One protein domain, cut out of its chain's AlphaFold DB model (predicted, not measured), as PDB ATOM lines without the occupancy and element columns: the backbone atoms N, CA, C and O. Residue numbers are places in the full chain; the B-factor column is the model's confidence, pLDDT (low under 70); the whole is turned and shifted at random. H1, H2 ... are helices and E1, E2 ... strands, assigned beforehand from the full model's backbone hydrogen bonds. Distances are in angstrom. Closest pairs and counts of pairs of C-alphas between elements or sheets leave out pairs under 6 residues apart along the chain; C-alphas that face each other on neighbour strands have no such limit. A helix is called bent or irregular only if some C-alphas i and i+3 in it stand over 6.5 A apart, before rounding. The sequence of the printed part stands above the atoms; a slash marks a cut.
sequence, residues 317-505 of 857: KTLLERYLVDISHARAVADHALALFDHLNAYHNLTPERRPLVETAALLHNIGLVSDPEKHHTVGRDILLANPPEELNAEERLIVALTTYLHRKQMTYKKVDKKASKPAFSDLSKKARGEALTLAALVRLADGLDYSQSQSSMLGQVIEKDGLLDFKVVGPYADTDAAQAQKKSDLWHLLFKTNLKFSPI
ATOM      1  N   LYS A 317      64.092 -27.132 -19.607       82.69
ATOM      2  CA  LYS A 317      64.174 -26.198 -20.737       82.69
ATOM      3  C   LYS A 317      64.810 -26.856 -21.963       82.69
ATOM      4  O   LYS A 317      64.242 -26.781 -23.050       82.69
ATOM      5  N   THR A 318      65.935 -27.549 -21.781       82.00
ATOM      6  CA  THR A 318      66.616 -28.282 -22.858       82.00
ATOM      7  C   THR A 318      65.713 -29.358 -23.448       82.00
ATOM      8  O   THR A 318      65.679 -29.511 -24.663       82.00
ATOM      9  N   LEU A 319      64.954 -30.084 -22.625       78.94
ATOM     10  CA  LEU A 319      64.017 -31.103 -23.102       78.94
ATOM     11  C   LEU A 319      62.867 -30.489 -23.912       78.94
ATOM     12  O   LEU A 319      62.552 -30.985 -24.992       78.94
ATOM     13  N   LEU A 320      62.269 -29.393 -23.434       71.81
ATOM     14  CA  LEU A 320      61.198 -28.697 -24.155       71.81
ATOM     15  C   LEU A 320      61.683 -28.151 -25.508       71.81
ATOM     16  O   LEU A 320      60.982 -28.297 -26.508       71.81
ATOM     17  N   GLU A 321      62.891 -27.582 -25.560       69.88
ATOM     18  CA  GLU A 321      63.506 -27.067 -26.790       69.88
ATOM     19  C   GLU A 321      63.922 -28.196 -27.745       69.88
ATOM     20  O   GLU A 321      63.581 -28.168 -28.926       69.88
ATOM     21  N   ARG A 322      64.613 -29.226 -27.243       70.69
ATOM     22  CA  ARG A 322      65.135 -30.349 -28.042       70.69
ATOM     23  C   ARG A 322      64.029 -31.147 -28.720       70.69
ATOM     24  O   ARG A 322      64.191 -31.566 -29.863       70.69
ATOM     25  N   TYR A 323      62.927 -31.368 -28.010       71.31
ATOM     26  CA  TYR A 323      61.776 -32.109 -28.522       71.31
ATOM     27  C   TYR A 323      60.682 -31.193 -29.086       71.31
ATOM     28  O   TYR A 323      59.594 -31.674 -29.397       71.31
ATOM     29  N   LEU A 324      60.986 -29.896 -29.260       63.09
ATOM     30  CA  LEU A 324      60.139 -28.892 -29.911       63.09
ATOM     31  C   LEU A 324      58.701 -28.886 -29.369       63.09
ATOM     32  O   LEU A 324      57.728 -28.867 -30.125       63.09
ATOM     33  N   VAL A 325      58.566 -28.936 -28.044       65.19
ATOM     34  CA  VAL A 325      57.261 -28.901 -27.382       65.19
ATOM     35  C   VAL A 325      56.603 -27.549 -27.648       65.19
ATOM     36  O   VAL A 325      57.229 -26.508 -27.456       65.19
ATOM     37  N   ASP A 326      55.331 -27.548 -28.058       73.50
ATOM     38  CA  ASP A 326      54.542 -26.317 -28.148       73.50
ATOM     39  C   ASP A 326      54.365 -25.733 -26.744       73.50
ATOM     40  O   ASP A 326      53.490 -26.143 -25.980       73.50
ATOM     41  N   ILE A 327      55.222 -24.770 -26.407       76.44
ATOM     42  CA  ILE A 327      55.261 -24.145 -25.085       76.44
ATOM     43  C   ILE A 327      53.939 -23.427 -24.781       76.44
ATOM     44  O   ILE A 327      53.543 -23.384 -23.620       76.44
ATOM     45  N   SER A 328      53.230 -22.898 -25.786       63.94
ATOM     46  CA  SER A 328      51.974 -22.165 -25.566       63.94
ATOM     47  C   SER A 328      50.850 -23.116 -25.162       63.94
ATOM     48  O   SER A 328      50.175 -22.883 -24.160       63.94
ATOM     49  N   HIS A 329      50.695 -24.217 -25.898       77.31
ATOM     50  CA  HIS A 329      49.737 -25.267 -25.556       77.31
ATOM     51  C   HIS A 329      50.117 -25.963 -24.241       77.31
ATOM     52  O   HIS A 329      49.289 -26.108 -23.345       77.31
ATOM     53  N   ALA A 330      51.388 -26.328 -24.068       80.75
ATOM     54  CA  ALA A 330      51.878 -26.973 -22.853       80.75
ATOM     55  C   ALA A 330      51.689 -26.090 -21.606       80.75
ATOM     56  O   ALA A 330      51.320 -26.601 -20.547       80.75
ATOM     57  N   ARG A 331      51.879 -24.768 -21.730       91.38
ATOM     58  CA  ARG A 331      51.619 -23.802 -20.654       91.38
ATOM     59  C   ARG A 331      50.130 -23.683 -20.345       91.38
ATOM     60  O   ARG A 331      49.779 -23.747 -19.177       91.38
ATOM     61  N   ALA A 332      49.259 -23.594 -21.351       81.94
ATOM     62  CA  ALA A 332      47.814 -23.554 -21.123       81.94
ATOM     63  C   ALA A 332      47.294 -24.837 -20.448       81.94
ATOM     64  O   ALA A 332      46.504 -24.775 -19.507       81.94
ATOM     65  N   VAL A 333      47.798 -26.004 -20.862       93.38
ATOM     66  CA  VAL A 333      47.514 -27.281 -20.189       93.38
ATOM     67  C   VAL A 333      48.058 -27.279 -18.758       93.38
ATOM     68  O   VAL A 333      47.378 -27.758 -17.855       93.38
ATOM     69  N   ALA A 334      49.241 -26.713 -18.508       95.81
ATOM     70  CA  ALA A 334      49.768 -26.570 -17.154       95.81
ATOM     71  C   ALA A 334      48.893 -25.654 -16.285       95.81
ATOM     72  O   ALA A 334      48.526 -26.049 -15.182       95.81
ATOM     73  N   ASP A 335      48.474 -24.498 -16.794       95.12
ATOM     74  CA  ASP A 335      47.618 -23.552 -16.073       95.12
ATOM     75  C   ASP A 335      46.256 -24.181 -15.735       95.12
ATOM     76  O   ASP A 335      45.783 -24.084 -14.600       95.12
ATOM     77  N   HIS A 336      45.654 -24.918 -16.674       96.38
ATOM     78  CA  HIS A 336      44.437 -25.688 -16.413       96.38
ATOM     79  C   HIS A 336      44.655 -26.830 -15.416       96.38
ATOM     80  O   HIS A 336      43.803 -27.049 -14.555       96.38
ATOM     81  N   ALA A 337      45.772 -27.556 -15.498       97.38
ATOM     82  CA  ALA A 337      46.084 -28.641 -14.569       97.38
ATOM     83  C   ALA A 337      46.287 -28.114 -13.143       97.38
ATOM     84  O   ALA A 337      45.827 -28.743 -12.191       97.38
ATOM     85  N   LEU A 338      46.915 -26.945 -13.002       97.19
ATOM     86  CA  LEU A 338      47.090 -26.247 -11.732       97.19
ATOM     87  C   LEU A 338      45.762 -25.714 -11.184       97.19
ATOM     88  O   LEU A 338      45.469 -25.922 -10.013       97.19
ATOM     89  N   ALA A 339      44.915 -25.114 -12.024       94.75
ATOM     90  CA  ALA A 339      43.581 -24.681 -11.607       94.75
ATOM     91  C   ALA A 339      42.714 -25.866 -11.142       94.75
ATOM     92  O   ALA A 339      42.030 -25.781 -10.124       94.75
ATOM     93  N   LEU A 340      42.767 -26.997 -11.854       96.12
ATOM     94  CA  LEU A 340      42.078 -28.226 -11.457       96.12
ATOM     95  C   LEU A 340      42.653 -28.815 -10.166       96.12
ATOM     96  O   LEU A 340      41.878 -29.273  -9.333       96.12
ATOM     97  N   PHE A 341      43.976 -28.791  -9.983       96.56
ATOM     98  CA  PHE A 341      44.627 -29.182  -8.730       96.56
ATOM     99  C   PHE A 341      44.096 -28.335  -7.566       96.56
ATOM    100  O   PHE A 341      43.591 -28.870  -6.584       96.56
ATOM    101  N   ASP A 342      44.097 -27.011  -7.714       94.38
ATOM    102  CA  ASP A 342      43.664 -26.097  -6.657       94.38
ATOM    103  C   ASP A 342      42.154 -26.268  -6.345       94.38
ATOM    104  O   ASP A 342      41.763 -26.357  -5.178       94.38
ATOM    105  N   HIS A 343      41.297 -26.415  -7.365       92.50
ATOM    106  CA  HIS A 343      39.851 -26.630  -7.184       92.50
ATOM    107  C   HIS A 343      39.481 -28.013  -6.630       92.50
ATOM    108  O   HIS A 343      38.456 -28.147  -5.960       92.50
ATOM    109  N   LEU A 344      40.277 -29.047  -6.913       93.25
ATOM    110  CA  LEU A 344      39.988 -30.430  -6.522       93.25
ATOM    111  C   LEU A 344      40.807 -30.901  -5.309       93.25
ATOM    112  O   LEU A 344      40.800 -32.099  -5.006       93.25
ATOM    113  N   ASN A 345      41.462 -29.981  -4.590       91.94
ATOM    114  CA  ASN A 345      42.330 -30.259  -3.441       91.94
ATOM    115  C   ASN A 345      41.687 -31.185  -2.390       91.94
ATOM    116  O   ASN A 345      42.320 -32.111  -1.888       91.94
ATOM    117  N   ALA A 346      40.389 -31.010  -2.123       88.75
ATOM    118  CA  ALA A 346      39.650 -31.836  -1.166       88.75
ATOM    119  C   ALA A 346      39.447 -33.305  -1.606       88.75
ATOM    120  O   ALA A 346      39.037 -34.131  -0.793       88.75
ATOM    121  N   TYR A 347      39.712 -33.645  -2.874       91.44
ATOM    122  CA  TYR A 347      39.362 -34.945  -3.459       91.44
ATOM    123  C   TYR A 347      40.570 -35.765  -3.923       91.44
ATOM    124  O   TYR A 347      40.532 -36.993  -3.854       91.44
ATOM    125  N   HIS A 348      41.637 -35.120  -4.408       90.31
ATOM    126  CA  HIS A 348      42.705 -35.817  -5.134       90.31
ATOM    127  C   HIS A 348      43.851 -36.360  -4.252       90.31
ATOM    128  O   HIS A 348      44.715 -37.077  -4.755       90.31
ATOM    129  N   ASN A 349      43.860 -36.068  -2.944       88.25
ATOM    130  CA  ASN A 349      44.827 -36.581  -1.953       88.25
ATOM    131  C   ASN A 349      46.319 -36.312  -2.272       88.25
ATOM    132  O   ASN A 349      47.187 -37.055  -1.812       88.25
ATOM    133  N   LEU A 350      46.635 -35.275  -3.058       92.50
ATOM    134  CA  LEU A 350      48.024 -34.861  -3.314       92.50
ATOM    135  C   LEU A 350      48.387 -33.761  -2.324       92.50
ATOM    136  O   LEU A 350      47.550 -32.910  -2.030       92.50
ATOM    137  N   THR A 351      49.624 -33.753  -1.831       91.31
ATOM    138  CA  THR A 351      50.098 -32.650  -0.992       91.31
ATOM    139  C   THR A 351      50.380 -31.407  -1.844       91.31
ATOM    140  O   THR A 351      50.715 -31.544  -3.026       91.31
ATOM    141  N   PRO A 352      50.312 -30.192  -1.268       90.75
ATOM    142  CA  PRO A 352      50.671 -28.962  -1.974       90.75
ATOM    143  C   PRO A 352      52.083 -28.983  -2.581       90.75
ATOM    144  O   PRO A 352      52.310 -28.360  -3.615       90.75
ATOM    145  N   GLU A 353      53.021 -29.755  -2.011       90.94
ATOM    146  CA  GLU A 353      54.379 -29.899  -2.558       90.94
ATOM    147  C   GLU A 353      54.411 -30.591  -3.931       90.94
ATOM    148  O   GLU A 353      55.397 -30.475  -4.653       90.94
ATOM    149  N   ARG A 354      53.346 -31.302  -4.330       94.56
ATOM    150  CA  ARG A 354      53.244 -31.939  -5.654       94.56
ATOM    151  C   ARG A 354      52.786 -30.986  -6.757       94.56
ATOM    152  O   ARG A 354      52.816 -31.370  -7.923       94.56
ATOM    153  N   ARG A 355      52.418 -29.745  -6.427       95.81
ATOM    154  CA  ARG A 355      51.964 -28.741  -7.399       95.81
ATOM    155  C   ARG A 355      52.994 -28.454  -8.517       95.81
ATOM    156  O   ARG A 355      52.590 -28.496  -9.677       95.81
ATOM    157  N   PRO A 356      54.310 -28.285  -8.248       95.06
ATOM    158  CA  PRO A 356      55.320 -28.138  -9.309       95.06
ATOM    159  C   PRO A 356      55.491 -29.396 -10.172       95.06
ATOM    160  O   PRO A 356      55.821 -29.317 -11.352       95.06
ATOM    161  N   LEU A 357      55.245 -30.582  -9.606       96.12
ATOM    162  CA  LEU A 357      55.326 -31.840 -10.349       96.12
ATOM    163  C   LEU A 357      54.161 -31.987 -11.341       96.12
ATOM    164  O   LEU A 357      54.356 -32.507 -12.439       96.12
ATOM    165  N   VAL A 358      52.968 -31.497 -10.978       97.06
ATOM    166  CA  VAL A 358      51.806 -31.398 -11.883       97.06
ATOM    167  C   VAL A 358      52.126 -30.468 -13.053       97.06
ATOM    168  O   VAL A 358      51.885 -30.838 -14.199       97.06
ATOM    169  N   GLU A 359      52.713 -29.302 -12.771       96.94
ATOM    170  CA  GLU A 359      53.148 -28.345 -13.795       96.94
ATOM    171  C   GLU A 359      54.170 -28.973 -14.750       96.94
ATOM    172  O   GLU A 359      53.960 -28.975 -15.960       96.94
ATOM    173  N   THR A 360      55.228 -29.596 -14.224       96.19
ATOM    174  CA  THR A 360      56.254 -30.268 -15.036       96.19
ATOM    175  C   THR A 360      55.667 -31.395 -15.891       96.19
ATOM    176  O   THR A 360      55.989 -31.513 -17.074       96.19
ATOM    177  N   ALA A 361      54.762 -32.207 -15.336       96.81
ATOM    178  CA  ALA A 361      54.096 -33.268 -16.085       96.81
ATOM    179  C   ALA A 361      53.184 -32.727 -17.196       96.81
ATOM    180  O   ALA A 361      53.130 -33.310 -18.279       96.81
ATOM    181  N   ALA A 362      52.489 -31.617 -16.945       96.50
ATOM    182  CA  ALA A 362      51.672 -30.936 -17.940       96.50
ATOM    183  C   ALA A 362      52.532 -30.295 -19.037       96.50
ATOM    184  O   ALA A 362      52.197 -30.412 -20.210       96.50
ATOM    185  N   LEU A 363      53.681 -29.704 -18.702       92.75
ATOM    186  CA  LEU A 363      54.596 -29.152 -19.703       92.75
ATOM    187  C   LEU A 363      55.165 -30.240 -20.628       92.75
ATOM    188  O   LEU A 363      55.311 -30.030 -21.828       92.75
ATOM    189  N   LEU A 364      55.438 -31.425 -20.083       93.75
ATOM    190  CA  LEU A 364      56.061 -32.539 -20.804       93.75
ATOM    191  C   LEU A 364      55.067 -33.518 -21.444       93.75
ATOM    192  O   LEU A 364      55.497 -34.450 -22.125       93.75
ATOM    193  N   HIS A 365      53.754 -33.342 -21.260       93.25
ATOM    194  CA  HIS A 365      52.765 -34.359 -21.648       93.25
ATOM    195  C   HIS A 365      52.827 -34.733 -23.142       93.25
ATOM    196  O   HIS A 365      52.643 -35.899 -23.497       93.25
ATOM    197  N   ASN A 366      53.178 -33.770 -23.997       88.75
ATOM    198  CA  ASN A 366      53.337 -33.931 -25.441       88.75
ATOM    199  C   ASN A 366      54.806 -33.950 -25.902       88.75
ATOM    200  O   ASN A 366      55.074 -33.754 -27.083       88.75
ATOM    201  N   ILE A 367      55.772 -34.257 -25.025       84.62
ATOM    202  CA  ILE A 367      57.202 -34.309 -25.399       84.62
ATOM    203  C   ILE A 367      57.505 -35.305 -26.531       84.62
ATOM    204  O   ILE A 367      58.419 -35.105 -27.318       84.62
ATOM    205  N   GLY A 368      56.705 -36.365 -26.672       73.00
ATOM    206  CA  GLY A 368      56.837 -37.315 -27.780       73.00
ATOM    207  C   GLY A 368      56.129 -36.905 -29.074       73.00
ATOM    208  O   GLY A 368      56.127 -37.701 -30.010       73.00
ATOM    209  N   LEU A 369      55.473 -35.739 -29.129       61.28
ATOM    210  CA  LEU A 369      54.577 -35.359 -30.230       61.28
ATOM    211  C   LEU A 369      55.318 -35.170 -31.549       61.28
ATOM    212  O   LEU A 369      54.822 -35.597 -32.585       61.28
ATOM    213  N   VAL A 370      56.514 -34.590 -31.498       53.94
ATOM    214  CA  VAL A 370      57.354 -34.343 -32.676       53.94
ATOM    215  C   VAL A 370      58.037 -35.622 -33.153       53.94
ATOM    216  O   VAL A 370      58.214 -35.810 -34.352       53.94
ATOM    217  N   SER A 371      58.377 -36.525 -32.229       63.22
ATOM    218  CA  SER A 371      59.018 -37.804 -32.551       63.22
ATOM    219  C   SER A 371      58.044 -38.842 -33.118       63.22
ATOM    220  O   SER A 371      58.412 -39.591 -34.012       63.22
ATOM    221  N   ASP A 372      56.817 -38.921 -32.596       61.97
ATOM    222  CA  ASP A 372      55.767 -39.805 -33.120       61.97
ATOM    223  C   ASP A 372      54.380 -39.251 -32.737       61.97
ATOM    224  O   ASP A 372      53.890 -39.517 -31.634       61.97
ATOM    225  N   PRO A 373      53.692 -38.514 -33.629       55.34
ATOM    226  CA  PRO A 373      52.383 -37.933 -33.335       55.34
ATOM    227  C   PRO A 373      51.303 -38.960 -32.957       55.34
ATOM    228  O   PRO A 373      50.390 -38.656 -32.181       55.34
ATOM    229  N   GLU A 374      51.380 -40.201 -33.445       62.66
ATOM    230  CA  GLU A 374      50.384 -41.233 -33.142       62.66
ATOM    231  C   GLU A 374      50.648 -41.919 -31.796       62.66
ATOM    232  O   GLU A 374      49.720 -42.240 -31.035       62.66
ATOM    233  N   LYS A 375      51.916 -42.152 -31.462       78.44
ATOM    234  CA  LYS A 375      52.339 -42.818 -30.229       78.44
ATOM    235  C   LYS A 375      53.067 -41.869 -29.281       78.44
ATOM    236  O   LYS A 375      53.754 -42.365 -28.395       78.44
ATOM    237  N   HIS A 376      52.814 -40.564 -29.351       74.38
ATOM    238  CA  HIS A 376      53.499 -39.536 -28.553       74.38
ATOM    239  C   HIS A 376      53.495 -39.804 -27.046       74.38
ATOM    240  O   HIS A 376      54.497 -39.615 -26.382       74.38
ATOM    241  N   HIS A 377      52.415 -40.351 -26.489       86.00
ATOM    242  CA  HIS A 377      52.377 -40.812 -25.095       86.00
ATOM    243  C   HIS A 377      53.355 -41.975 -24.790       86.00
ATOM    244  O   HIS A 377      53.867 -42.097 -23.683       86.00
ATOM    245  N   THR A 378      53.596 -42.878 -25.744       89.44
ATOM    246  CA  THR A 378      54.549 -43.998 -25.616       89.44
ATOM    247  C   THR A 378      55.979 -43.537 -25.855       89.44
ATOM    248  O   THR A 378      56.837 -43.876 -25.052       89.44
ATOM    249  N   VAL A 379      56.212 -42.750 -26.906       81.19
ATOM    250  CA  VAL A 379      57.538 -42.205 -27.220       81.19
ATOM    251  C   VAL A 379      57.957 -41.165 -26.185       81.19
ATOM    252  O   VAL A 379      59.082 -41.203 -25.716       81.19
ATOM    253  N   GLY A 380      57.032 -40.331 -25.711       85.25
ATOM    254  CA  GLY A 380      57.272 -39.378 -24.628       85.25
ATOM    255  C   GLY A 380      57.661 -40.057 -23.316       85.25
ATOM    256  O   GLY A 380      58.574 -39.598 -22.644       85.25
ATOM    257  N   ARG A 381      57.061 -41.212 -22.986       94.62
ATOM    258  CA  ARG A 381      57.547 -42.057 -21.882       94.62
ATOM    259  C   ARG A 381      59.002 -42.464 -22.106       94.62
ATOM    260  O   ARG A 381      59.800 -42.347 -21.189       94.62
ATOM    261  N   ASP A 382      59.320 -42.989 -23.285       91.75
ATOM    262  CA  ASP A 382      60.652 -43.525 -23.576       91.75
ATOM    263  C   ASP A 382      61.715 -42.417 -23.578       91.75
ATOM    264  O   ASP A 382      62.785 -42.607 -23.008       91.75
ATOM    265  N   ILE A 383      61.374 -41.229 -24.087       87.38
ATOM    266  CA  ILE A 383      62.185 -40.012 -23.982       87.38
ATOM    267  C   ILE A 383      62.470 -39.676 -22.518       87.38
ATOM    268  O   ILE A 383      63.629 -39.506 -22.161       87.38
ATOM    269  N   LEU A 384      61.441 -39.621 -21.669       91.81
ATOM    270  CA  LEU A 384      61.584 -39.244 -20.259       91.81
ATOM    271  C   LEU A 384      62.308 -40.301 -19.416       91.81
ATOM    272  O   LEU A 384      62.902 -39.964 -18.396       91.81
ATOM    273  N   LEU A 385      62.267 -41.573 -19.824       90.81
ATOM    274  CA  LEU A 385      63.044 -42.643 -19.193       90.81
ATOM    275  C   LEU A 385      64.516 -42.619 -19.629       90.81
ATOM    276  O   LEU A 385      65.385 -42.941 -18.823       90.81
ATOM    277  N   ALA A 386      64.795 -42.250 -20.882       86.12
ATOM    278  CA  ALA A 386      66.148 -42.218 -21.438       86.12
ATOM    279  C   ALA A 386      66.892 -40.897 -21.176       86.12
ATOM    280  O   ALA A 386      68.109 -40.906 -21.047       86.12
ATOM    281  N   ASN A 387      66.172 -39.775 -21.105       88.44
ATOM    282  CA  ASN A 387      66.696 -38.423 -20.885       88.44
ATOM    283  C   ASN A 387      65.806 -37.711 -19.847       88.44
ATOM    284  O   ASN A 387      64.978 -36.868 -20.208       88.44
ATOM    285  N   PRO A 388      65.874 -38.102 -18.567       88.62
ATOM    286  CA  PRO A 388      64.998 -37.545 -17.550       88.62
ATOM    287  C   PRO A 388      65.322 -36.072 -17.244       88.62
ATOM    288  O   PRO A 388      66.493 -35.687 -17.320       88.62
ATOM    289  N   PRO A 389      64.329 -35.274 -16.805       90.25
ATOM    290  CA  PRO A 389      64.575 -33.922 -16.312       90.25
ATOM    291  C   PRO A 389      65.520 -33.935 -15.104       90.25
ATOM    292  O   PRO A 389      65.324 -34.718 -14.164       90.25
ATOM    293  N   GLU A 390      66.546 -33.088 -15.117       90.50
ATOM    294  CA  GLU A 390      67.534 -33.004 -14.037       90.50
ATOM    295  C   GLU A 390      66.934 -32.457 -12.736       90.50
ATOM    296  O   GLU A 390      67.351 -32.865 -11.654       90.50
ATOM    297  N   GLU A 391      65.895 -31.624 -12.848       90.44
ATOM    298  CA  GLU A 391      65.178 -30.993 -11.738       90.44
ATOM    299  C   GLU A 391      64.335 -31.983 -10.921       90.44
ATOM    300  O   GLU A 391      63.866 -31.648  -9.835       90.44
ATOM    301  N   LEU A 392      64.128 -33.197 -11.439       92.69
ATOM    302  CA  LEU A 392      63.324 -34.235 -10.802       92.69
ATOM    303  C   LEU A 392      64.208 -35.306 -10.167       92.69
ATOM    304  O   LEU A 392      65.199 -35.751 -10.757       92.69
ATOM    305  N   ASN A 393      63.801 -35.806  -9.000       91.75
ATOM    306  CA  ASN A 393      64.440 -36.974  -8.395       91.75
ATOM    307  C   ASN A 393      64.034 -38.292  -9.096       91.75
ATOM    308  O   ASN A 393      63.148 -38.323  -9.949       91.75
ATOM    309  N   ALA A 394      64.682 -39.406  -8.742       88.44
ATOM    310  CA  ALA A 394      64.457 -40.707  -9.384       88.44
ATOM    311  C   ALA A 394      62.987 -41.174  -9.360       88.44
ATOM    312  O   ALA A 394      62.496 -41.692 -10.363       88.44
ATOM    313  N   GLU A 395      62.268 -40.961  -8.254       91.69
ATOM    314  CA  GLU A 395      60.857 -41.351  -8.134       91.69
ATOM    315  C   GLU A 395      59.959 -40.421  -8.972       91.69
ATOM    316  O   GLU A 395      59.082 -40.884  -9.702       91.69
ATOM    317  N   GLU A 396      60.228 -39.114  -8.954       94.62
ATOM    318  CA  GLU A 396      59.495 -38.098  -9.725       94.62
ATOM    319  C   GLU A 396      59.635 -38.274 -11.239       94.62
ATOM    320  O   GLU A 396      58.654 -38.127 -11.972       94.62
ATOM    321  N   ARG A 397      60.819 -38.671 -11.718       94.56
ATOM    322  CA  ARG A 397      61.060 -38.998 -13.134       94.56
ATOM    323  C   ARG A 397      60.127 -40.109 -13.614       94.56
ATOM    324  O   ARG A 397      59.512 -39.999 -14.675       94.56
ATOM    325  N   LEU A 398      59.959 -41.155 -12.802       95.12
ATOM    326  CA  LEU A 398      59.050 -42.261 -13.105       95.12
ATOM    327  C   LEU A 398      57.577 -41.829 -13.036       95.12
ATOM    328  O   LEU A 398      56.780 -42.265 -13.872       95.12
ATOM    329  N   ILE A 399      57.215 -40.947 -12.095       96.25
ATOM    330  CA  ILE A 399      55.867 -40.361 -11.998       96.25
ATOM    331  C   ILE A 399      55.519 -39.587 -13.278       96.25
ATOM    332  O   ILE A 399      54.453 -39.808 -13.861       96.25
ATOM    333  N   VAL A 400      56.414 -38.715 -13.754       96.69
ATOM    334  CA  VAL A 400      56.196 -37.897 -14.958       96.69
ATOM    335  C   VAL A 400      56.171 -38.758 -16.226       96.69
ATOM    336  O   VAL A 400      55.296 -38.577 -17.079       96.69
ATOM    337  N   ALA A 401      57.040 -39.768 -16.325       95.88
ATOM    338  CA  ALA A 401      57.034 -40.717 -17.440       95.88
ATOM    339  C   ALA A 401      55.738 -41.554 -17.492       95.88
ATOM    340  O   ALA A 401      55.166 -41.754 -18.570       95.88
ATOM    341  N   LEU A 402      55.230 -42.018 -16.344       96.56
ATOM    342  CA  LEU A 402      53.963 -42.753 -16.274       96.56
ATOM    343  C   LEU A 402      52.762 -41.843 -16.573       96.56
ATOM    344  O   LEU A 402      51.860 -42.251 -17.308       96.56
ATOM    345  N   THR A 403      52.780 -40.606 -16.075       96.81
ATOM    346  CA  THR A 403      51.765 -39.579 -16.359       96.81
ATOM    347  C   THR A 403      51.655 -39.322 -17.862       96.81
ATOM    348  O   THR A 403      50.585 -39.486 -18.458       96.81
ATOM    349  N   THR A 404      52.795 -39.066 -18.506       94.69
ATOM    350  CA  THR A 404      52.919 -38.909 -19.961       94.69
ATOM    351  C   THR A 404      52.429 -40.153 -20.701       94.69
ATOM    352  O   THR A 404      51.723 -40.057 -21.702       94.69
ATOM    353  N   TYR A 405      52.686 -41.354 -20.177       95.94
ATOM    354  CA  TYR A 405      52.217 -42.587 -20.807       95.94
ATOM    355  C   TYR A 405      50.692 -42.774 -20.771       95.94
ATOM    356  O   TYR A 405      50.132 -43.506 -21.607       95.94
ATOM    357  N   LEU A 406      50.006 -42.142 -19.819       93.56
ATOM    358  CA  LEU A 406      48.580 -42.326 -19.552       93.56
ATOM    359  C   LEU A 406      47.684 -41.221 -20.128       93.56
ATOM    360  O   LEU A 406      46.477 -41.437 -20.181       93.56
ATOM    361  N   HIS A 407      48.212 -40.097 -20.623       89.38
ATOM    362  CA  HIS A 407      47.378 -38.924 -20.935       89.38
ATOM    363  C   HIS A 407      46.488 -39.031 -22.202       89.38
ATOM    364  O   HIS A 407      45.419 -38.438 -22.254       89.38
ATOM    365  N   ARG A 408      46.849 -39.827 -23.223       81.62
ATOM    366  CA  ARG A 408      46.142 -39.787 -24.528       81.62
ATOM    367  C   ARG A 408      44.875 -40.650 -24.639       81.62
ATOM    368  O   ARG A 408      43.801 -40.184 -25.004       81.62
ATOM    369  N   LYS A 409      45.007 -41.971 -24.463       84.12
ATOM    370  CA  LYS A 409      43.942 -42.942 -24.820       84.12
ATOM    371  C   LYS A 409      42.839 -42.978 -23.765       84.12
ATOM    372  O   LYS A 409      43.111 -42.678 -22.612       84.12
ATOM    373  N   GLN A 410      41.638 -43.442 -24.112       88.19
ATOM    374  CA  GLN A 410      40.621 -43.754 -23.099       88.19
ATOM    375  C   GLN A 410      41.148 -44.820 -22.120       88.19
ATOM    376  O   GLN A 410      41.647 -45.875 -22.557       88.19
ATOM    377  N   MET A 411      41.052 -44.539 -20.825       90.75
ATOM    378  CA  MET A 411      41.515 -45.352 -19.710       90.75
ATOM    379  C   MET A 411      40.416 -46.285 -19.197       90.75
ATOM    380  O   MET A 411      39.239 -45.964 -19.145       90.75
ATOM    381  N   THR A 412      40.837 -47.497 -18.846       91.31
ATOM    382  CA  THR A 412      40.009 -48.562 -18.255       91.31
ATOM    383  C   THR A 412      40.875 -49.268 -17.220       91.31
ATOM    384  O   THR A 412      42.096 -49.279 -17.413       91.31
ATOM    385  N   TYR A 413      40.299 -49.931 -16.213       85.88
ATOM    386  CA  TYR A 413      41.077 -50.677 -15.207       85.88
ATOM    387  C   TYR A 413      42.146 -51.593 -15.830       85.88
ATOM    388  O   TYR A 413      43.317 -51.493 -15.478       85.88
ATOM    389  N   LYS A 414      41.792 -52.384 -16.857       85.94
ATOM    390  CA  LYS A 414      42.742 -53.268 -17.570       85.94
ATOM    391  C   LYS A 414      43.905 -52.516 -18.230       85.94
ATOM    392  O   LYS A 414      45.021 -53.021 -18.280       85.94
ATOM    393  N   LYS A 415      43.650 -51.327 -18.789       88.75
ATOM    394  CA  LYS A 415      44.686 -50.509 -19.448       88.75
ATOM    395  C   LYS A 415      45.592 -49.826 -18.431       88.75
ATOM    396  O   LYS A 415      46.786 -49.744 -18.689       88.75
ATOM    397  N   VAL A 416      45.028 -49.337 -17.327       89.62
ATOM    398  CA  VAL A 416      45.797 -48.728 -16.235       89.62
ATOM    399  C   VAL A 416      46.729 -49.771 -15.631       89.62
ATOM    400  O   VAL A 416      47.932 -49.539 -15.593       89.62
ATOM    401  N   ASP A 417      46.198 -50.949 -15.294       86.88
ATOM    402  CA  ASP A 417      46.970 -52.061 -14.733       86.88
ATOM    403  C   ASP A 417      48.107 -52.489 -15.672       86.88
ATOM    404  O   ASP A 417      49.277 -52.355 -15.323       86.88
ATOM    405  N   LYS A 418      47.791 -52.820 -16.934       89.19
ATOM    406  CA  LYS A 418      48.787 -53.197 -17.955       89.19
ATOM    407  C   LYS A 418      49.897 -52.156 -18.149       89.19
ATOM    408  O   LYS A 418      51.019 -52.506 -18.515       89.19
ATOM    409  N   LYS A 419      49.575 -50.865 -18.031       90.19
ATOM    410  CA  LYS A 419      50.540 -49.781 -18.260       90.19
ATOM    411  C   LYS A 419      51.394 -49.503 -17.027       90.19
ATOM    412  O   LYS A 419      52.598 -49.323 -17.187       90.19
ATOM    413  N   ALA A 420      50.790 -49.494 -15.843       87.31
ATOM    414  CA  ALA A 420      51.477 -49.254 -14.579       87.31
ATOM    415  C   ALA A 420      52.285 -50.473 -14.094       87.31
ATOM    416  O   ALA A 420      53.191 -50.313 -13.283       87.31
ATOM    417  N   SER A 421      51.993 -51.677 -14.602       87.19
ATOM    418  CA  SER A 421      52.706 -52.921 -14.281       87.19
ATOM    419  C   SER A 421      53.915 -53.210 -15.181       87.19
ATOM    420  O   SER A 421      54.490 -54.296 -15.096       87.19
ATOM    421  N   LYS A 422      54.285 -52.302 -16.097       87.81
ATOM    422  CA  LYS A 422      55.456 -52.512 -16.962       87.81
ATOM    423  C   LYS A 422      56.749 -52.569 -16.131       87.81
ATOM    424  O   LYS A 422      56.858 -51.802 -15.177       87.81
ATOM    425  N   PRO A 423      57.758 -53.368 -16.539       87.31
ATOM    426  CA  PRO A 423      59.037 -53.462 -15.829       87.31
ATOM    427  C   PRO A 423      59.713 -52.108 -15.581       87.31
ATOM    428  O   PRO A 423      60.259 -51.897 -14.513       87.31
ATOM    429  N   ALA A 424      59.582 -51.153 -16.509       86.12
ATOM    430  CA  ALA A 424      60.118 -49.794 -16.364       86.12
ATOM    431  C   ALA A 424      59.540 -48.984 -15.178       86.12
ATOM    432  O   ALA A 424      60.039 -47.908 -14.877       86.12
ATOM    433  N   PHE A 425      58.477 -49.468 -14.529       91.94
ATOM    434  CA  PHE A 425      57.813 -48.829 -13.390       91.94
ATOM    435  C   PHE A 425      57.794 -49.733 -12.143       91.94
ATOM    436  O   PHE A 425      56.992 -49.503 -11.228       91.94
ATOM    437  N   SER A 426      58.633 -50.781 -12.103       86.25
ATOM    438  CA  SER A 426      58.758 -51.678 -10.942       86.25
ATOM    439  C   SER A 426      59.177 -50.934  -9.680       86.25
ATOM    440  O   SER A 426      58.713 -51.277  -8.596       86.25
ATOM    441  N   ASP A 427      59.985 -49.889  -9.851       87.12
ATOM    442  CA  ASP A 427      60.636 -49.166  -8.760       87.12
ATOM    443  C   ASP A 427      59.745 -48.054  -8.173       87.12
ATOM    444  O   ASP A 427      60.092 -47.441  -7.167       87.12
ATOM    445  N   LEU A 428      58.559 -47.813  -8.754       90.00
ATOM    446  CA  LEU A 428      57.563 -46.905  -8.179       90.00
ATOM    447  C   LEU A 428      56.897 -47.534  -6.951       90.00
ATOM    448  O   LEU A 428      56.207 -48.556  -7.056       90.00
ATOM    449  N   SER A 429      57.008 -46.855  -5.807       91.06
ATOM    450  CA  SER A 429      56.278 -47.213  -4.592       91.06
ATOM    451  C   SER A 429      54.758 -47.207  -4.827       91.06
ATOM    452  O   SER A 429      54.235 -46.509  -5.700       91.06
ATOM    453  N   LYS A 430      53.994 -47.966  -4.025       88.38
ATOM    454  CA  LYS A 430      52.520 -47.990  -4.136       88.38
ATOM    455  C   LYS A 430      51.913 -46.587  -3.979       88.38
ATOM    456  O   LYS A 430      50.930 -46.276  -4.649       88.38
ATOM    457  N   LYS A 431      52.518 -45.753  -3.123       90.25
ATOM    458  CA  LYS A 431      52.135 -44.352  -2.914       90.25
ATOM    459  C   LYS A 431      52.419 -43.513  -4.166       90.25
ATOM    460  O   LYS A 431      51.482 -42.940  -4.712       90.25
ATOM    461  N   ALA A 432      53.650 -43.528  -4.683       91.38
ATOM    462  CA  ALA A 432      54.038 -42.768  -5.876       91.38
ATOM    463  C   ALA A 432      53.285 -43.198  -7.142       91.38
ATOM    464  O   ALA A 432      52.934 -42.372  -7.982       91.38
ATOM    465  N   ARG A 433      52.952 -44.487  -7.263       93.19
ATOM    466  CA  ARG A 433      52.081 -44.980  -8.335       93.19
ATOM    467  C   ARG A 433      50.675 -44.385  -8.234       93.19
ATOM    468  O   ARG A 433      50.110 -44.028  -9.261       93.19
ATOM    469  N   GLY A 434      50.124 -44.264  -7.025       92.88
ATOM    470  CA  GLY A 434      48.860 -43.562  -6.789       92.88
ATOM    471  C   GLY A 434      48.939 -42.089  -7.194       92.88
ATOM    472  O   GLY A 434      48.080 -41.617  -7.932       92.88
ATOM    473  N   GLU A 435      50.013 -41.401  -6.801       94.88
ATOM    474  CA  GLU A 435      50.261 -40.000  -7.169       94.88
ATOM    475  C   GLU A 435      50.336 -39.821  -8.696       94.88
ATOM    476  O   GLU A 435      49.642 -38.967  -9.243       94.88
ATOM    477  N   ALA A 436      51.070 -40.679  -9.414       95.69
ATOM    478  CA  ALA A 436      51.164 -40.637 -10.878       95.69
ATOM    479  C   ALA A 436      49.814 -40.822 -11.591       95.69
ATOM    480  O   ALA A 436      49.561 -40.197 -12.621       95.69
ATOM    481  N   LEU A 437      48.926 -41.664 -11.053       96.50
ATOM    482  CA  LEU A 437      47.581 -41.840 -11.603       96.50
ATOM    483  C   LEU A 437      46.726 -40.584 -11.402       96.50
ATOM    484  O   LEU A 437      46.006 -40.189 -12.320       96.50
ATOM    485  N   THR A 438      46.841 -39.937 -10.242       97.06
ATOM    486  CA  THR A 438      46.156 -38.671  -9.968       97.06
ATOM    487  C   THR A 438      46.673 -37.541 -10.861       97.06
ATOM    488  O   THR A 438      45.867 -36.831 -11.459       97.06
ATOM    489  N   LEU A 439      47.996 -37.412 -11.025       97.50
ATOM    490  CA  LEU A 439      48.608 -36.440 -11.941       97.50
ATOM    491  C   LEU A 439      48.122 -36.664 -13.377       97.50
ATOM    492  O   LEU A 439      47.696 -35.723 -14.042       97.50
ATOM    493  N   ALA A 440      48.098 -37.918 -13.835       97.31
ATOM    494  CA  ALA A 440      47.552 -38.269 -15.140       97.31
ATOM    495  C   ALA A 440      46.080 -37.879 -15.290       97.31
ATOM    496  O   ALA A 440      45.702 -37.405 -16.355       97.31
ATOM    497  N   ALA A 441      45.246 -38.049 -14.264       97.06
ATOM    498  CA  ALA A 441      43.847 -37.635 -14.331       97.06
ATOM    499  C   ALA A 441      43.707 -36.110 -14.499       97.06
ATOM    500  O   ALA A 441      42.936 -35.668 -15.347       97.06
ATOM    501  N   LEU A 442      44.494 -35.322 -13.760       97.56
ATOM    502  CA  LEU A 442      44.490 -33.857 -13.852       97.56
ATOM    503  C   LEU A 442      45.001 -33.362 -15.214       97.56
ATOM    504  O   LEU A 442      44.319 -32.581 -15.873       97.56
ATOM    505  N   VAL A 443      46.144 -33.876 -15.683       97.50
ATOM    506  CA  VAL A 443      46.726 -33.505 -16.988       97.50
ATOM    507  C   VAL A 443      45.787 -33.874 -18.139       97.50
ATOM    508  O   VAL A 443      45.647 -33.110 -19.087       97.50
ATOM    509  N   ARG A 444      45.079 -35.007 -18.053       96.62
ATOM    510  CA  ARG A 444      44.075 -35.417 -19.054       96.62
ATOM    511  C   ARG A 444      42.904 -34.453 -19.150       96.62
ATOM    512  O   ARG A 444      42.468 -34.143 -20.255       96.62
ATOM    513  N   LEU A 445      42.367 -34.029 -18.009       96.81
ATOM    514  CA  LEU A 445      41.272 -33.063 -17.960       96.81
ATOM    515  C   LEU A 445      41.728 -31.714 -18.530       96.81
ATOM    516  O   LEU A 445      41.036 -31.146 -19.371       96.81
ATOM    517  N   ALA A 446      42.924 -31.263 -18.149       96.50
ATOM    518  CA  ALA A 446      43.528 -30.025 -18.629       96.50
ATOM    519  C   ALA A 446      43.800 -30.022 -20.146       96.50
ATOM    520  O   ALA A 446      43.419 -29.088 -20.840       96.50
ATOM    521  N   ASP A 447      44.346 -31.113 -20.687       93.94
ATOM    522  CA  ASP A 447      44.520 -31.350 -22.131       93.94
ATOM    523  C   ASP A 447      43.165 -31.525 -22.863       93.94
ATOM    524  O   ASP A 447      43.066 -31.540 -24.087       93.94
ATOM    525  N   GLY A 448      42.061 -31.716 -22.138       89.44
ATOM    526  CA  GLY A 448      40.713 -31.599 -22.697       89.44
ATOM    527  C   GLY A 448      40.238 -30.150 -22.800       89.44
ATOM    528  O   GLY A 448      39.587 -29.802 -23.780       89.44
ATOM    529  N   LEU A 449      40.588 -29.320 -21.813       92.00
ATOM    530  CA  LEU A 449      40.188 -27.913 -21.717       92.00
ATOM    531  C   LEU A 449      40.922 -26.989 -22.704       92.00
ATOM    532  O   LEU A 449      40.409 -25.914 -22.988       92.00
ATOM    533  N   ASP A 450      42.052 -27.426 -23.269       86.00
ATOM    534  CA  ASP A 450      42.729 -26.759 -24.396       86.00
ATOM    535  C   ASP A 450      42.786 -27.657 -25.650       86.00
ATOM    536  O   ASP A 450      43.754 -27.650 -26.408       86.00
ATOM    537  N   TYR A 451      41.748 -28.468 -25.893       79.19
ATOM    538  CA  TYR A 451      41.695 -29.350 -27.067       79.19
ATOM    539  C   TYR A 451      41.663 -28.584 -28.392       79.19
ATOM    540  O   TYR A 451      42.272 -29.010 -29.373       79.19
ATOM    541  N   SER A 452      40.967 -27.448 -28.420       62.38
ATOM    542  CA  SER A 452      40.960 -26.510 -29.541       62.38
ATOM    543  C   SER A 452      42.331 -25.873 -29.796       62.38
ATOM    544  O   SER A 452      42.510 -25.255 -30.846       62.38
ATOM    545  N   GLN A 453      43.272 -25.988 -28.844       73.12
ATOM    546  CA  GLN A 453      44.572 -25.306 -28.824       73.12
ATOM    547  C   GLN A 453      44.446 -23.799 -29.091       73.12
ATOM    548  O   GLN A 453      45.334 -23.153 -29.654       73.12
ATOM    549  N   SER A 454      43.303 -23.230 -28.709       60.78
ATOM    550  CA  SER A 454      43.009 -21.815 -28.891       60.78
ATOM    551  C   SER A 454      43.593 -20.963 -27.765       60.78
ATOM    552  O   SER A 454      43.765 -19.758 -27.967       60.78
ATOM    553  N   GLN A 455      43.900 -21.576 -26.611       79.31
ATOM    554  CA  GLN A 455      44.264 -20.911 -25.354       79.31
ATOM    555  C   GLN A 455      43.238 -19.851 -24.922       79.31
ATOM    556  O   GLN A 455      43.581 -18.829 -24.331       79.31
ATOM    557  N   SER A 456      41.968 -20.066 -25.274       70.94
ATOM    558  CA  SER A 456      40.884 -19.102 -25.046       70.94
ATOM    559  C   SER A 456      39.769 -19.623 -24.143       70.94
ATOM    560  O   SER A 456      38.922 -18.841 -23.708       70.94
ATOM    561  N   SER A 457      39.764 -20.928 -23.865       83.88
ATOM    562  CA  SER A 457      38.845 -21.549 -22.920       83.88
ATOM    563  C   SER A 457      39.396 -21.399 -21.507       83.88
ATOM    564  O   SER A 457      40.564 -21.657 -21.250       83.88
ATOM    565  N   MET A 458      38.558 -20.957 -20.579       86.81
ATOM    566  CA  MET A 458      38.902 -20.769 -19.174       86.81
ATOM    567  C   MET A 458      37.891 -21.490 -18.290       86.81
ATOM    568  O   MET A 458      36.702 -21.570 -18.614       86.81
ATOM    569  N   LEU A 459      38.365 -21.990 -17.148       86.94
ATOM    570  CA  LEU A 459      37.483 -22.459 -16.088       86.94
ATOM    571  C   LEU A 459      36.844 -21.242 -15.413       86.94
ATOM    572  O   LEU A 459      37.524 -20.399 -14.837       86.94
ATOM    573  N   GLY A 460      35.529 -21.138 -15.548       82.81
ATOM    574  CA  GLY A 460      34.682 -20.194 -14.837       82.81
ATOM    575  C   GLY A 460      34.229 -20.753 -13.489       82.81
ATOM    576  O   GLY A 460      34.937 -21.507 -12.826       82.81
ATOM    577  N   GLN A 461      33.021 -20.378 -13.068       86.25
ATOM    578  CA  GLN A 461      32.480 -20.788 -11.773       86.25
ATOM    579  C   GLN A 461      32.300 -22.313 -11.672       86.25
ATOM    580  O   GLN A 461      31.804 -22.952 -12.599       86.25
ATOM    581  N   VAL A 462      32.644 -22.883 -10.515       90.31
ATOM    582  CA  VAL A 462      32.336 -24.277 -10.166       90.31
ATOM    583  C   VAL A 462      31.049 -24.303  -9.350       90.31
ATOM    584  O   VAL A 462      30.936 -23.596  -8.349       90.31
ATOM    585  N   ILE A 463      30.071 -25.093  -9.787       89.81
ATOM    586  CA  ILE A 463      28.792 -25.268  -9.093       89.81
ATOM    587  C   ILE A 463      28.737 -26.690  -8.547       89.81
ATOM    588  O   ILE A 463      28.754 -27.652  -9.315       89.81
ATOM    589  N   GLU A 464      28.647 -26.827  -7.228       89.88
ATOM    590  CA  GLU A 464      28.434 -28.117  -6.576       89.88
ATOM    591  C   GLU A 464      26.937 -28.364  -6.379       89.88
ATOM    592  O   GLU A 464      26.227 -27.542  -5.793       89.88
ATOM    593  N   LYS A 465      26.441 -29.497  -6.880       83.69
ATOM    594  CA  LYS A 465      25.051 -29.920  -6.686       83.69
ATOM    595  C   LYS A 465      24.968 -31.438  -6.589       83.69
ATOM    596  O   LYS A 465      25.442 -32.130  -7.481       83.69
ATOM    597  N   ASP A 466      24.358 -31.958  -5.525       78.56
ATOM    598  CA  ASP A 466      24.098 -33.396  -5.334       78.56
ATOM    599  C   ASP A 466      25.352 -34.297  -5.494       78.56
ATOM    600  O   ASP A 466      25.274 -35.414  -6.006       78.56
ATOM    601  N   GLY A 467      26.535 -33.811  -5.088       77.81
ATOM    602  CA  GLY A 467      27.813 -34.532  -5.229       77.81
ATOM    603  C   GLY A 467      28.431 -34.508  -6.640       77.81
ATOM    604  O   GLY A 467      29.405 -35.223  -6.896       77.81
ATOM    605  N   LEU A 468      27.877 -33.702  -7.553       89.31
ATOM    606  CA  LEU A 468      28.428 -33.372  -8.869       89.31
ATOM    607  C   LEU A 468      29.091 -31.989  -8.830       89.31
ATOM    608  O   LEU A 468      28.448 -31.006  -8.460       89.31
ATOM    609  N   LEU A 469      30.342 -31.907  -9.282       93.62
ATOM    610  CA  LEU A 469      31.040 -30.642  -9.518       93.62
ATOM    611  C   LEU A 469      30.905 -30.253 -10.992       93.62
ATOM    612  O   LEU A 469      31.490 -30.901 -11.861       93.62
ATOM    613  N   ASP A 470      30.121 -29.214 -11.280       92.81
ATOM    614  CA  ASP A 470      29.937 -28.667 -12.626       92.81
ATOM    615  C   ASP A 470      30.862 -27.466 -12.846       92.81
ATOM    616  O   ASP A 470      30.614 -26.362 -12.355       92.81
ATOM    617  N   PHE A 471      31.939 -27.697 -13.588       94.75
ATOM    618  CA  PHE A 471      32.887 -26.689 -14.033       94.75
ATOM    619  C   PHE A 471      32.309 -25.952 -15.237       94.75
ATOM    620  O   PHE A 471      32.149 -26.518 -16.324       94.75
ATOM    621  N   LYS A 472      32.009 -24.666 -15.061       93.62
ATOM    622  CA  LYS A 472      31.614 -23.824 -16.184       93.62
ATOM    623  C   LYS A 472      32.825 -23.481 -17.035       93.62
ATOM    624  O   LYS A 472      33.827 -23.023 -16.506       93.62
ATOM    625  N   VAL A 473      32.729 -23.678 -18.345       91.38
ATOM    626  CA  VAL A 473      33.788 -23.323 -19.297       91.38
ATOM    627  C   VAL A 473      33.354 -22.083 -20.066       91.38
ATOM    628  O   VAL A 473      32.227 -22.012 -20.566       91.38
ATOM    629  N   VAL A 474      34.234 -21.089 -20.127       86.44
ATOM    630  CA  VAL A 474      33.993 -19.797 -20.778       86.44
ATOM    631  C   VAL A 474      35.027 -19.601 -21.872       86.44
ATOM    632  O   VAL A 474      36.202 -19.861 -21.653       86.44
ATOM    633  N   GLY A 475      34.599 -19.136 -23.042       76.06
ATOM    634  CA  GLY A 475      35.487 -18.894 -24.175       76.06
ATOM    635  C   GLY A 475      34.811 -19.193 -25.512       76.06
ATOM    636  O   GLY A 475      33.781 -19.870 -25.550       76.06
ATOM    637  N   PRO A 476      35.371 -18.709 -26.631       57.09
ATOM    638  CA  PRO A 476      34.794 -18.889 -27.965       57.09
ATOM    639  C   PRO A 476      34.749 -20.358 -28.423       57.09
ATOM    640  O   PRO A 476      33.982 -20.676 -29.330       57.09
ATOM    641  N   TYR A 477      35.524 -21.244 -27.786       73.31
ATOM    642  CA  TYR A 477      35.535 -22.692 -28.033       73.31
ATOM    643  C   TYR A 477      35.050 -23.516 -26.829       73.31
ATOM    644  O   TYR A 477      35.212 -24.738 -26.825       73.31
ATOM    645  N   ALA A 478      34.400 -22.878 -25.846       84.19
ATOM    646  CA  ALA A 478      33.971 -23.524 -24.606       84.19
ATOM    647  C   ALA A 478      33.125 -24.783 -24.840       84.19
ATOM    648  O   ALA A 478      33.306 -25.768 -24.132       84.19
ATOM    649  N   ASP A 479      32.251 -24.786 -25.852       80.75
ATOM    650  CA  ASP A 479      31.446 -25.962 -26.214       80.75
ATOM    651  C   ASP A 479      32.330 -27.173 -26.574       80.75
ATOM    652  O   ASP A 479      32.074 -28.298 -26.145       80.75
ATOM    653  N   THR A 480      33.386 -26.940 -27.359       75.12
ATOM    654  CA  THR A 480      34.277 -27.994 -27.867       75.12
ATOM    655  C   THR A 480      35.212 -28.499 -26.769       75.12
ATOM    656  O   THR A 480      35.342 -29.711 -26.573       75.12
ATOM    657  N   ASP A 481      35.814 -27.578 -26.020       87.12
ATOM    658  CA  ASP A 481      36.786 -27.897 -24.975       87.12
ATOM    659  C   ASP A 481      36.110 -28.532 -23.747       87.12
ATOM    660  O   ASP A 481      36.595 -29.532 -23.216       87.12
ATOM    661  N   ALA A 482      34.915 -28.064 -23.356       91.00
ATOM    662  CA  ALA A 482      34.118 -28.708 -22.307       91.00
ATOM    663  C   ALA A 482      33.737 -30.148 -22.687       91.00
ATOM    664  O   ALA A 482      33.880 -31.069 -21.880       91.00
ATOM    665  N   ALA A 483      33.303 -30.375 -23.933       89.00
ATOM    666  CA  ALA A 483      32.960 -31.713 -24.408       89.00
ATOM    667  C   ALA A 483      34.174 -32.659 -24.413       89.00
ATOM    668  O   ALA A 483      34.036 -33.848 -24.102       89.00
ATOM    669  N   GLN A 484      35.367 -32.159 -24.747       90.50
ATOM    670  CA  GLN A 484      36.578 -32.973 -24.736       90.50
ATOM    671  C   GLN A 484      37.089 -33.245 -23.315       90.50
ATOM    672  O   GLN A 484      37.434 -34.394 -23.014       90.50
ATOM    673  N   ALA A 485      37.078 -32.249 -22.426       93.88
ATOM    674  CA  ALA A 485      37.366 -32.431 -21.004       93.88
ATOM    675  C   ALA A 485      36.435 -33.480 -20.377       93.88
ATOM    676  O   ALA A 485      36.898 -34.403 -19.703       93.88
ATOM    677  N   GLN A 486      35.138 -33.439 -20.712       96.00
ATOM    678  CA  GLN A 486      34.177 -34.452 -20.275       96.00
ATOM    679  C   GLN A 486      34.565 -35.860 -20.747       96.00
ATOM    680  O   GLN A 486      34.521 -36.800 -19.954       96.00
ATOM    681  N   LYS A 487      34.990 -36.041 -22.004       90.69
ATOM    682  CA  LYS A 487      35.442 -37.354 -22.513       90.69
ATOM    683  C   LYS A 487      36.708 -37.860 -21.813       90.69
ATOM    684  O   LYS A 487      36.857 -39.070 -21.643       90.69
ATOM    685  N   LYS A 488      37.612 -36.959 -21.414       93.88
ATOM    686  CA  LYS A 488      38.883 -37.283 -20.739       93.88
ATOM    687  C   LYS A 488      38.767 -37.433 -19.210       93.88
ATOM    688  O   LYS A 488      39.763 -37.752 -18.563       93.88
ATOM    689  N   SER A 489      37.564 -37.288 -18.645       94.88
ATOM    690  CA  SER A 489      37.264 -37.529 -17.219       94.88
ATOM    691  C   SER A 489      37.265 -39.010 -16.806       94.88
ATOM    692  O   SER A 489      37.179 -39.342 -15.625       94.88
ATOM    693  N   ASP A 490      37.411 -39.923 -17.764       93.50
ATOM    694  CA  ASP A 490      37.411 -41.371 -17.559       93.50
ATOM    695  C   ASP A 490      38.409 -41.863 -16.495       93.50
ATOM    696  O   ASP A 490      38.031 -42.653 -15.635       93.50
ATOM    697  N   LEU A 491      39.664 -41.395 -16.504       93.88
ATOM    698  CA  LEU A 491      40.651 -41.797 -15.495       93.88
ATOM    699  C   LEU A 491      40.299 -41.250 -14.107       93.88
ATOM    700  O   LEU A 491      40.477 -41.964 -13.124       93.88
ATOM    701  N   TRP A 492      39.755 -40.033 -14.023       95.50
ATOM    702  CA  TRP A 492      39.286 -39.467 -12.758       95.50
ATOM    703  C   TRP A 492      38.192 -40.345 -12.138       95.50
ATOM    704  O   TRP A 492      38.303 -40.737 -10.978       95.50
ATOM    705  N   HIS A 493      37.199 -40.755 -12.931       93.75
ATOM    706  CA  HIS A 493      36.101 -41.614 -12.470       93.75
ATOM    707  C   HIS A 493      36.514 -43.052 -12.126       93.75
ATOM    708  O   HIS A 493      35.788 -43.743 -11.417       93.75
ATOM    709  N   LEU A 494      37.681 -43.519 -12.588       92.81
ATOM    710  CA  LEU A 494      38.248 -44.796 -12.137       92.81
ATOM    711  C   LEU A 494      38.892 -44.700 -10.746       92.81
ATOM    712  O   LEU A 494      38.987 -45.720 -10.058       92.81
ATOM    713  N   LEU A 495      39.366 -43.509 -10.366       91.56
ATOM    714  CA  LEU A 495      40.131 -43.260  -9.140       91.56
ATOM    715  C   LEU A 495      39.265 -42.700  -8.006       91.56
ATOM    716  O   LEU A 495      39.465 -43.064  -6.848       91.56
ATOM    717  N   PHE A 496      38.300 -41.837  -8.329       93.12
ATOM    718  CA  PHE A 496      37.534 -41.060  -7.358       93.12
ATOM    719  C   PHE A 496      36.027 -41.232  -7.554       93.12
ATOM    720  O   PHE A 496      35.536 -41.400  -8.668       93.12
ATOM    721  N   LYS A 497      35.277 -41.151  -6.449       86.25
ATOM    722  CA  LYS A 497      33.806 -41.227  -6.459       86.25
ATOM    723  C   LYS A 497      33.131 -39.910  -6.859       86.25
ATOM    724  O   LYS A 497      31.936 -39.910  -7.135       86.25
ATOM    725  N   THR A 498      33.872 -38.802  -6.862       91.25
ATOM    726  CA  THR A 498      33.358 -37.472  -7.199       91.25
ATOM    727  C   THR A 498      33.050 -37.382  -8.688       91.25
ATOM    728  O   THR A 498      33.928 -37.625  -9.523       91.25
ATOM    729  N   ASN A 499      31.818 -37.000  -9.024       91.00
ATOM    730  CA  ASN A 499      31.411 -36.805 -10.409       91.00
ATOM    731  C   ASN A 499      31.786 -35.396 -10.881       91.00
ATOM    732  O   ASN A 499      31.589 -34.424 -10.152       91.00
ATOM    733  N   LEU A 500      32.291 -35.290 -12.109       95.25
ATOM    734  CA  LEU A 500      32.706 -34.038 -12.728       95.25
ATOM    735  C   LEU A 500      31.859 -33.808 -13.976       95.25
ATOM    736  O   LEU A 500      31.672 -34.719 -14.791       95.25
ATOM    737  N   LYS A 501      31.380 -32.579 -14.137       93.81
ATOM    738  CA  LYS A 501      30.733 -32.107 -15.355       93.81
ATOM    739  C   LYS A 501      31.455 -30.871 -15.871       93.81
ATOM    740  O   LYS A 501      31.862 -30.032 -15.080       93.81
ATOM    741  N   PHE A 502      31.593 -30.762 -17.187       95.06
ATOM    742  CA  PHE A 502      32.087 -29.556 -17.845       95.06
ATOM    743  C   PHE A 502      30.974 -28.994 -18.727       95.06
ATOM    744  O   PHE A 502      30.538 -29.659 -19.669       95.06
ATOM    745  N   SER A 503      30.486 -27.793 -18.410       91.25
ATOM    746  CA  SER A 503      29.361 -27.171 -19.119       91.25
ATOM    747  C   SER A 503      29.764 -25.825 -19.726       91.25
ATOM    748  O   SER A 503      30.233 -24.955 -18.989       91.25
ATOM    749  N   PRO A 504      29.538 -25.593 -21.027       88.25
ATOM    750  CA  PRO A 504      29.781 -24.287 -21.623       88.25
ATOM    751  C   PRO A 504      28.754 -23.257 -21.131       88.25
ATOM    752  O   PRO A 504      27.573 -23.572 -20.957       88.25
ATOM    753  N   ILE A 505      29.189 -22.015 -20.913       79.69
ATOM    754  CA  ILE A 505      28.276 -20.881 -20.720       79.69
ATOM    755  C   ILE A 505      27.988 -20.267 -22.094       79.69
ATOM    756  O   ILE A 505      28.819 -19.545 -22.643       79.69
TER     757      ILE A 505
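AT A GLANCE: This is residues 317 to 505 of the 857 residues of an uncharacterized protein of Chloroflexi bacterium (UniProt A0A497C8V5). A small, strongly twisted sheet of three strands makes a wall at one end, and a cluster of helices round one long core helix, H8, makes up most of the rest. H9 packs on E2 and E3 and on one end of H8; H2, H4, H6 and H10 also pack on H8, H5 and H7 pack on H6, and H1 lies at the far end from the sheet. The 189 printed residues hold ten named helices and three named strands, in the order H1 to H8, E1, E2, H9, H10, E3; the mixed sheet runs E1 E2 E3, and the class is mostly helix. The whole is compact, with a radius of gyration of the C-alphas of 15.5 A and spans of 43 by 33 by 30 A.

HOW THE PARTS SIT: Look first at E1, residues 458 to 465, and E2, residues 468 to 474, an antiparallel hairpin with N 460 and O 472 within hydrogen-bond range at 2.7 A. E3, residues 499 to 504, is parallel to E2, with N 471 and O 501 within range at 2.8 A. H9, residues 478 to 488, is over E2 and E3 at a height of 7.9 A over the sheet and runs along the strands; its closest C-alphas to E3 are those of Ala 482 and Phe 502, 5.0 A apart. E2, H9, H10, residues 490 to 495, and E3 form a strand-helix-strand unit, parallel neighbour strands with helices between, its crossover right-handed. With H2, residues 327 to 343, and H9 on one face, sheet and helices make two layers. The hub is H8, residues 430 to 449; its residues 444 to 449 alone touch H9, closest at C-alphas Gly 448 and Ala 485, 3.8 A apart. H8 also touches H2, H10, H4, residues 352 to 364, and H6, residues 394 to 406, where the closest C-alphas, Thr 403 and Ala 440, are 4.6 A apart. H2 and H4 touch at a shallow tilt of 28 degrees, opposite ways, closest at C-alphas Ala 330 and Leu 363, 4.7 A apart. H6 forms helical hairpins with H5, residues 376 to 386, closest at C-alphas His 377 and Tyr 405, 4.6 A apart, and with H7, residues 413 to 420, closest at C-alphas Leu 402 and Ala 420, 7.2 A apart. H1, residues 317 to 322, is close to H4 but not clearly touching, and H3, residues 345 to 348, is near H2 and H8. Every O i to N i+4 pair is within range in H1, H2, H5, H7, H8, H9 and H10, against 7 of 9 in H4 and 8 of 9 in H6; H3 is too short for one.

IN THESE COORDINATES: Find C-alpha 458 at (38.902, -20.769, -19.174), where E1 begins its 20.8 A; E2 covers 18.9 A and E3 16.9 A, ending at C-alpha 504, (29.781, -24.287, -21.623). H8 runs 29.4 A from C-alpha 430 at (52.520, -47.990, -4.136), H2 23.8 A, H4 19.9 A and H6 18.9 A. H4 is irregular: C-alphas 353 and 356 are 7.0 A apart.

THE WHOLE: The farthest C-alphas, Arg 322 and Asp 466, are 47.0 A apart. The printed part has no cut, and its one long link joins H4 to H5. The mean pLDDT of the printed part is 87.6; 13 residues are under 70, among them 369 to 374.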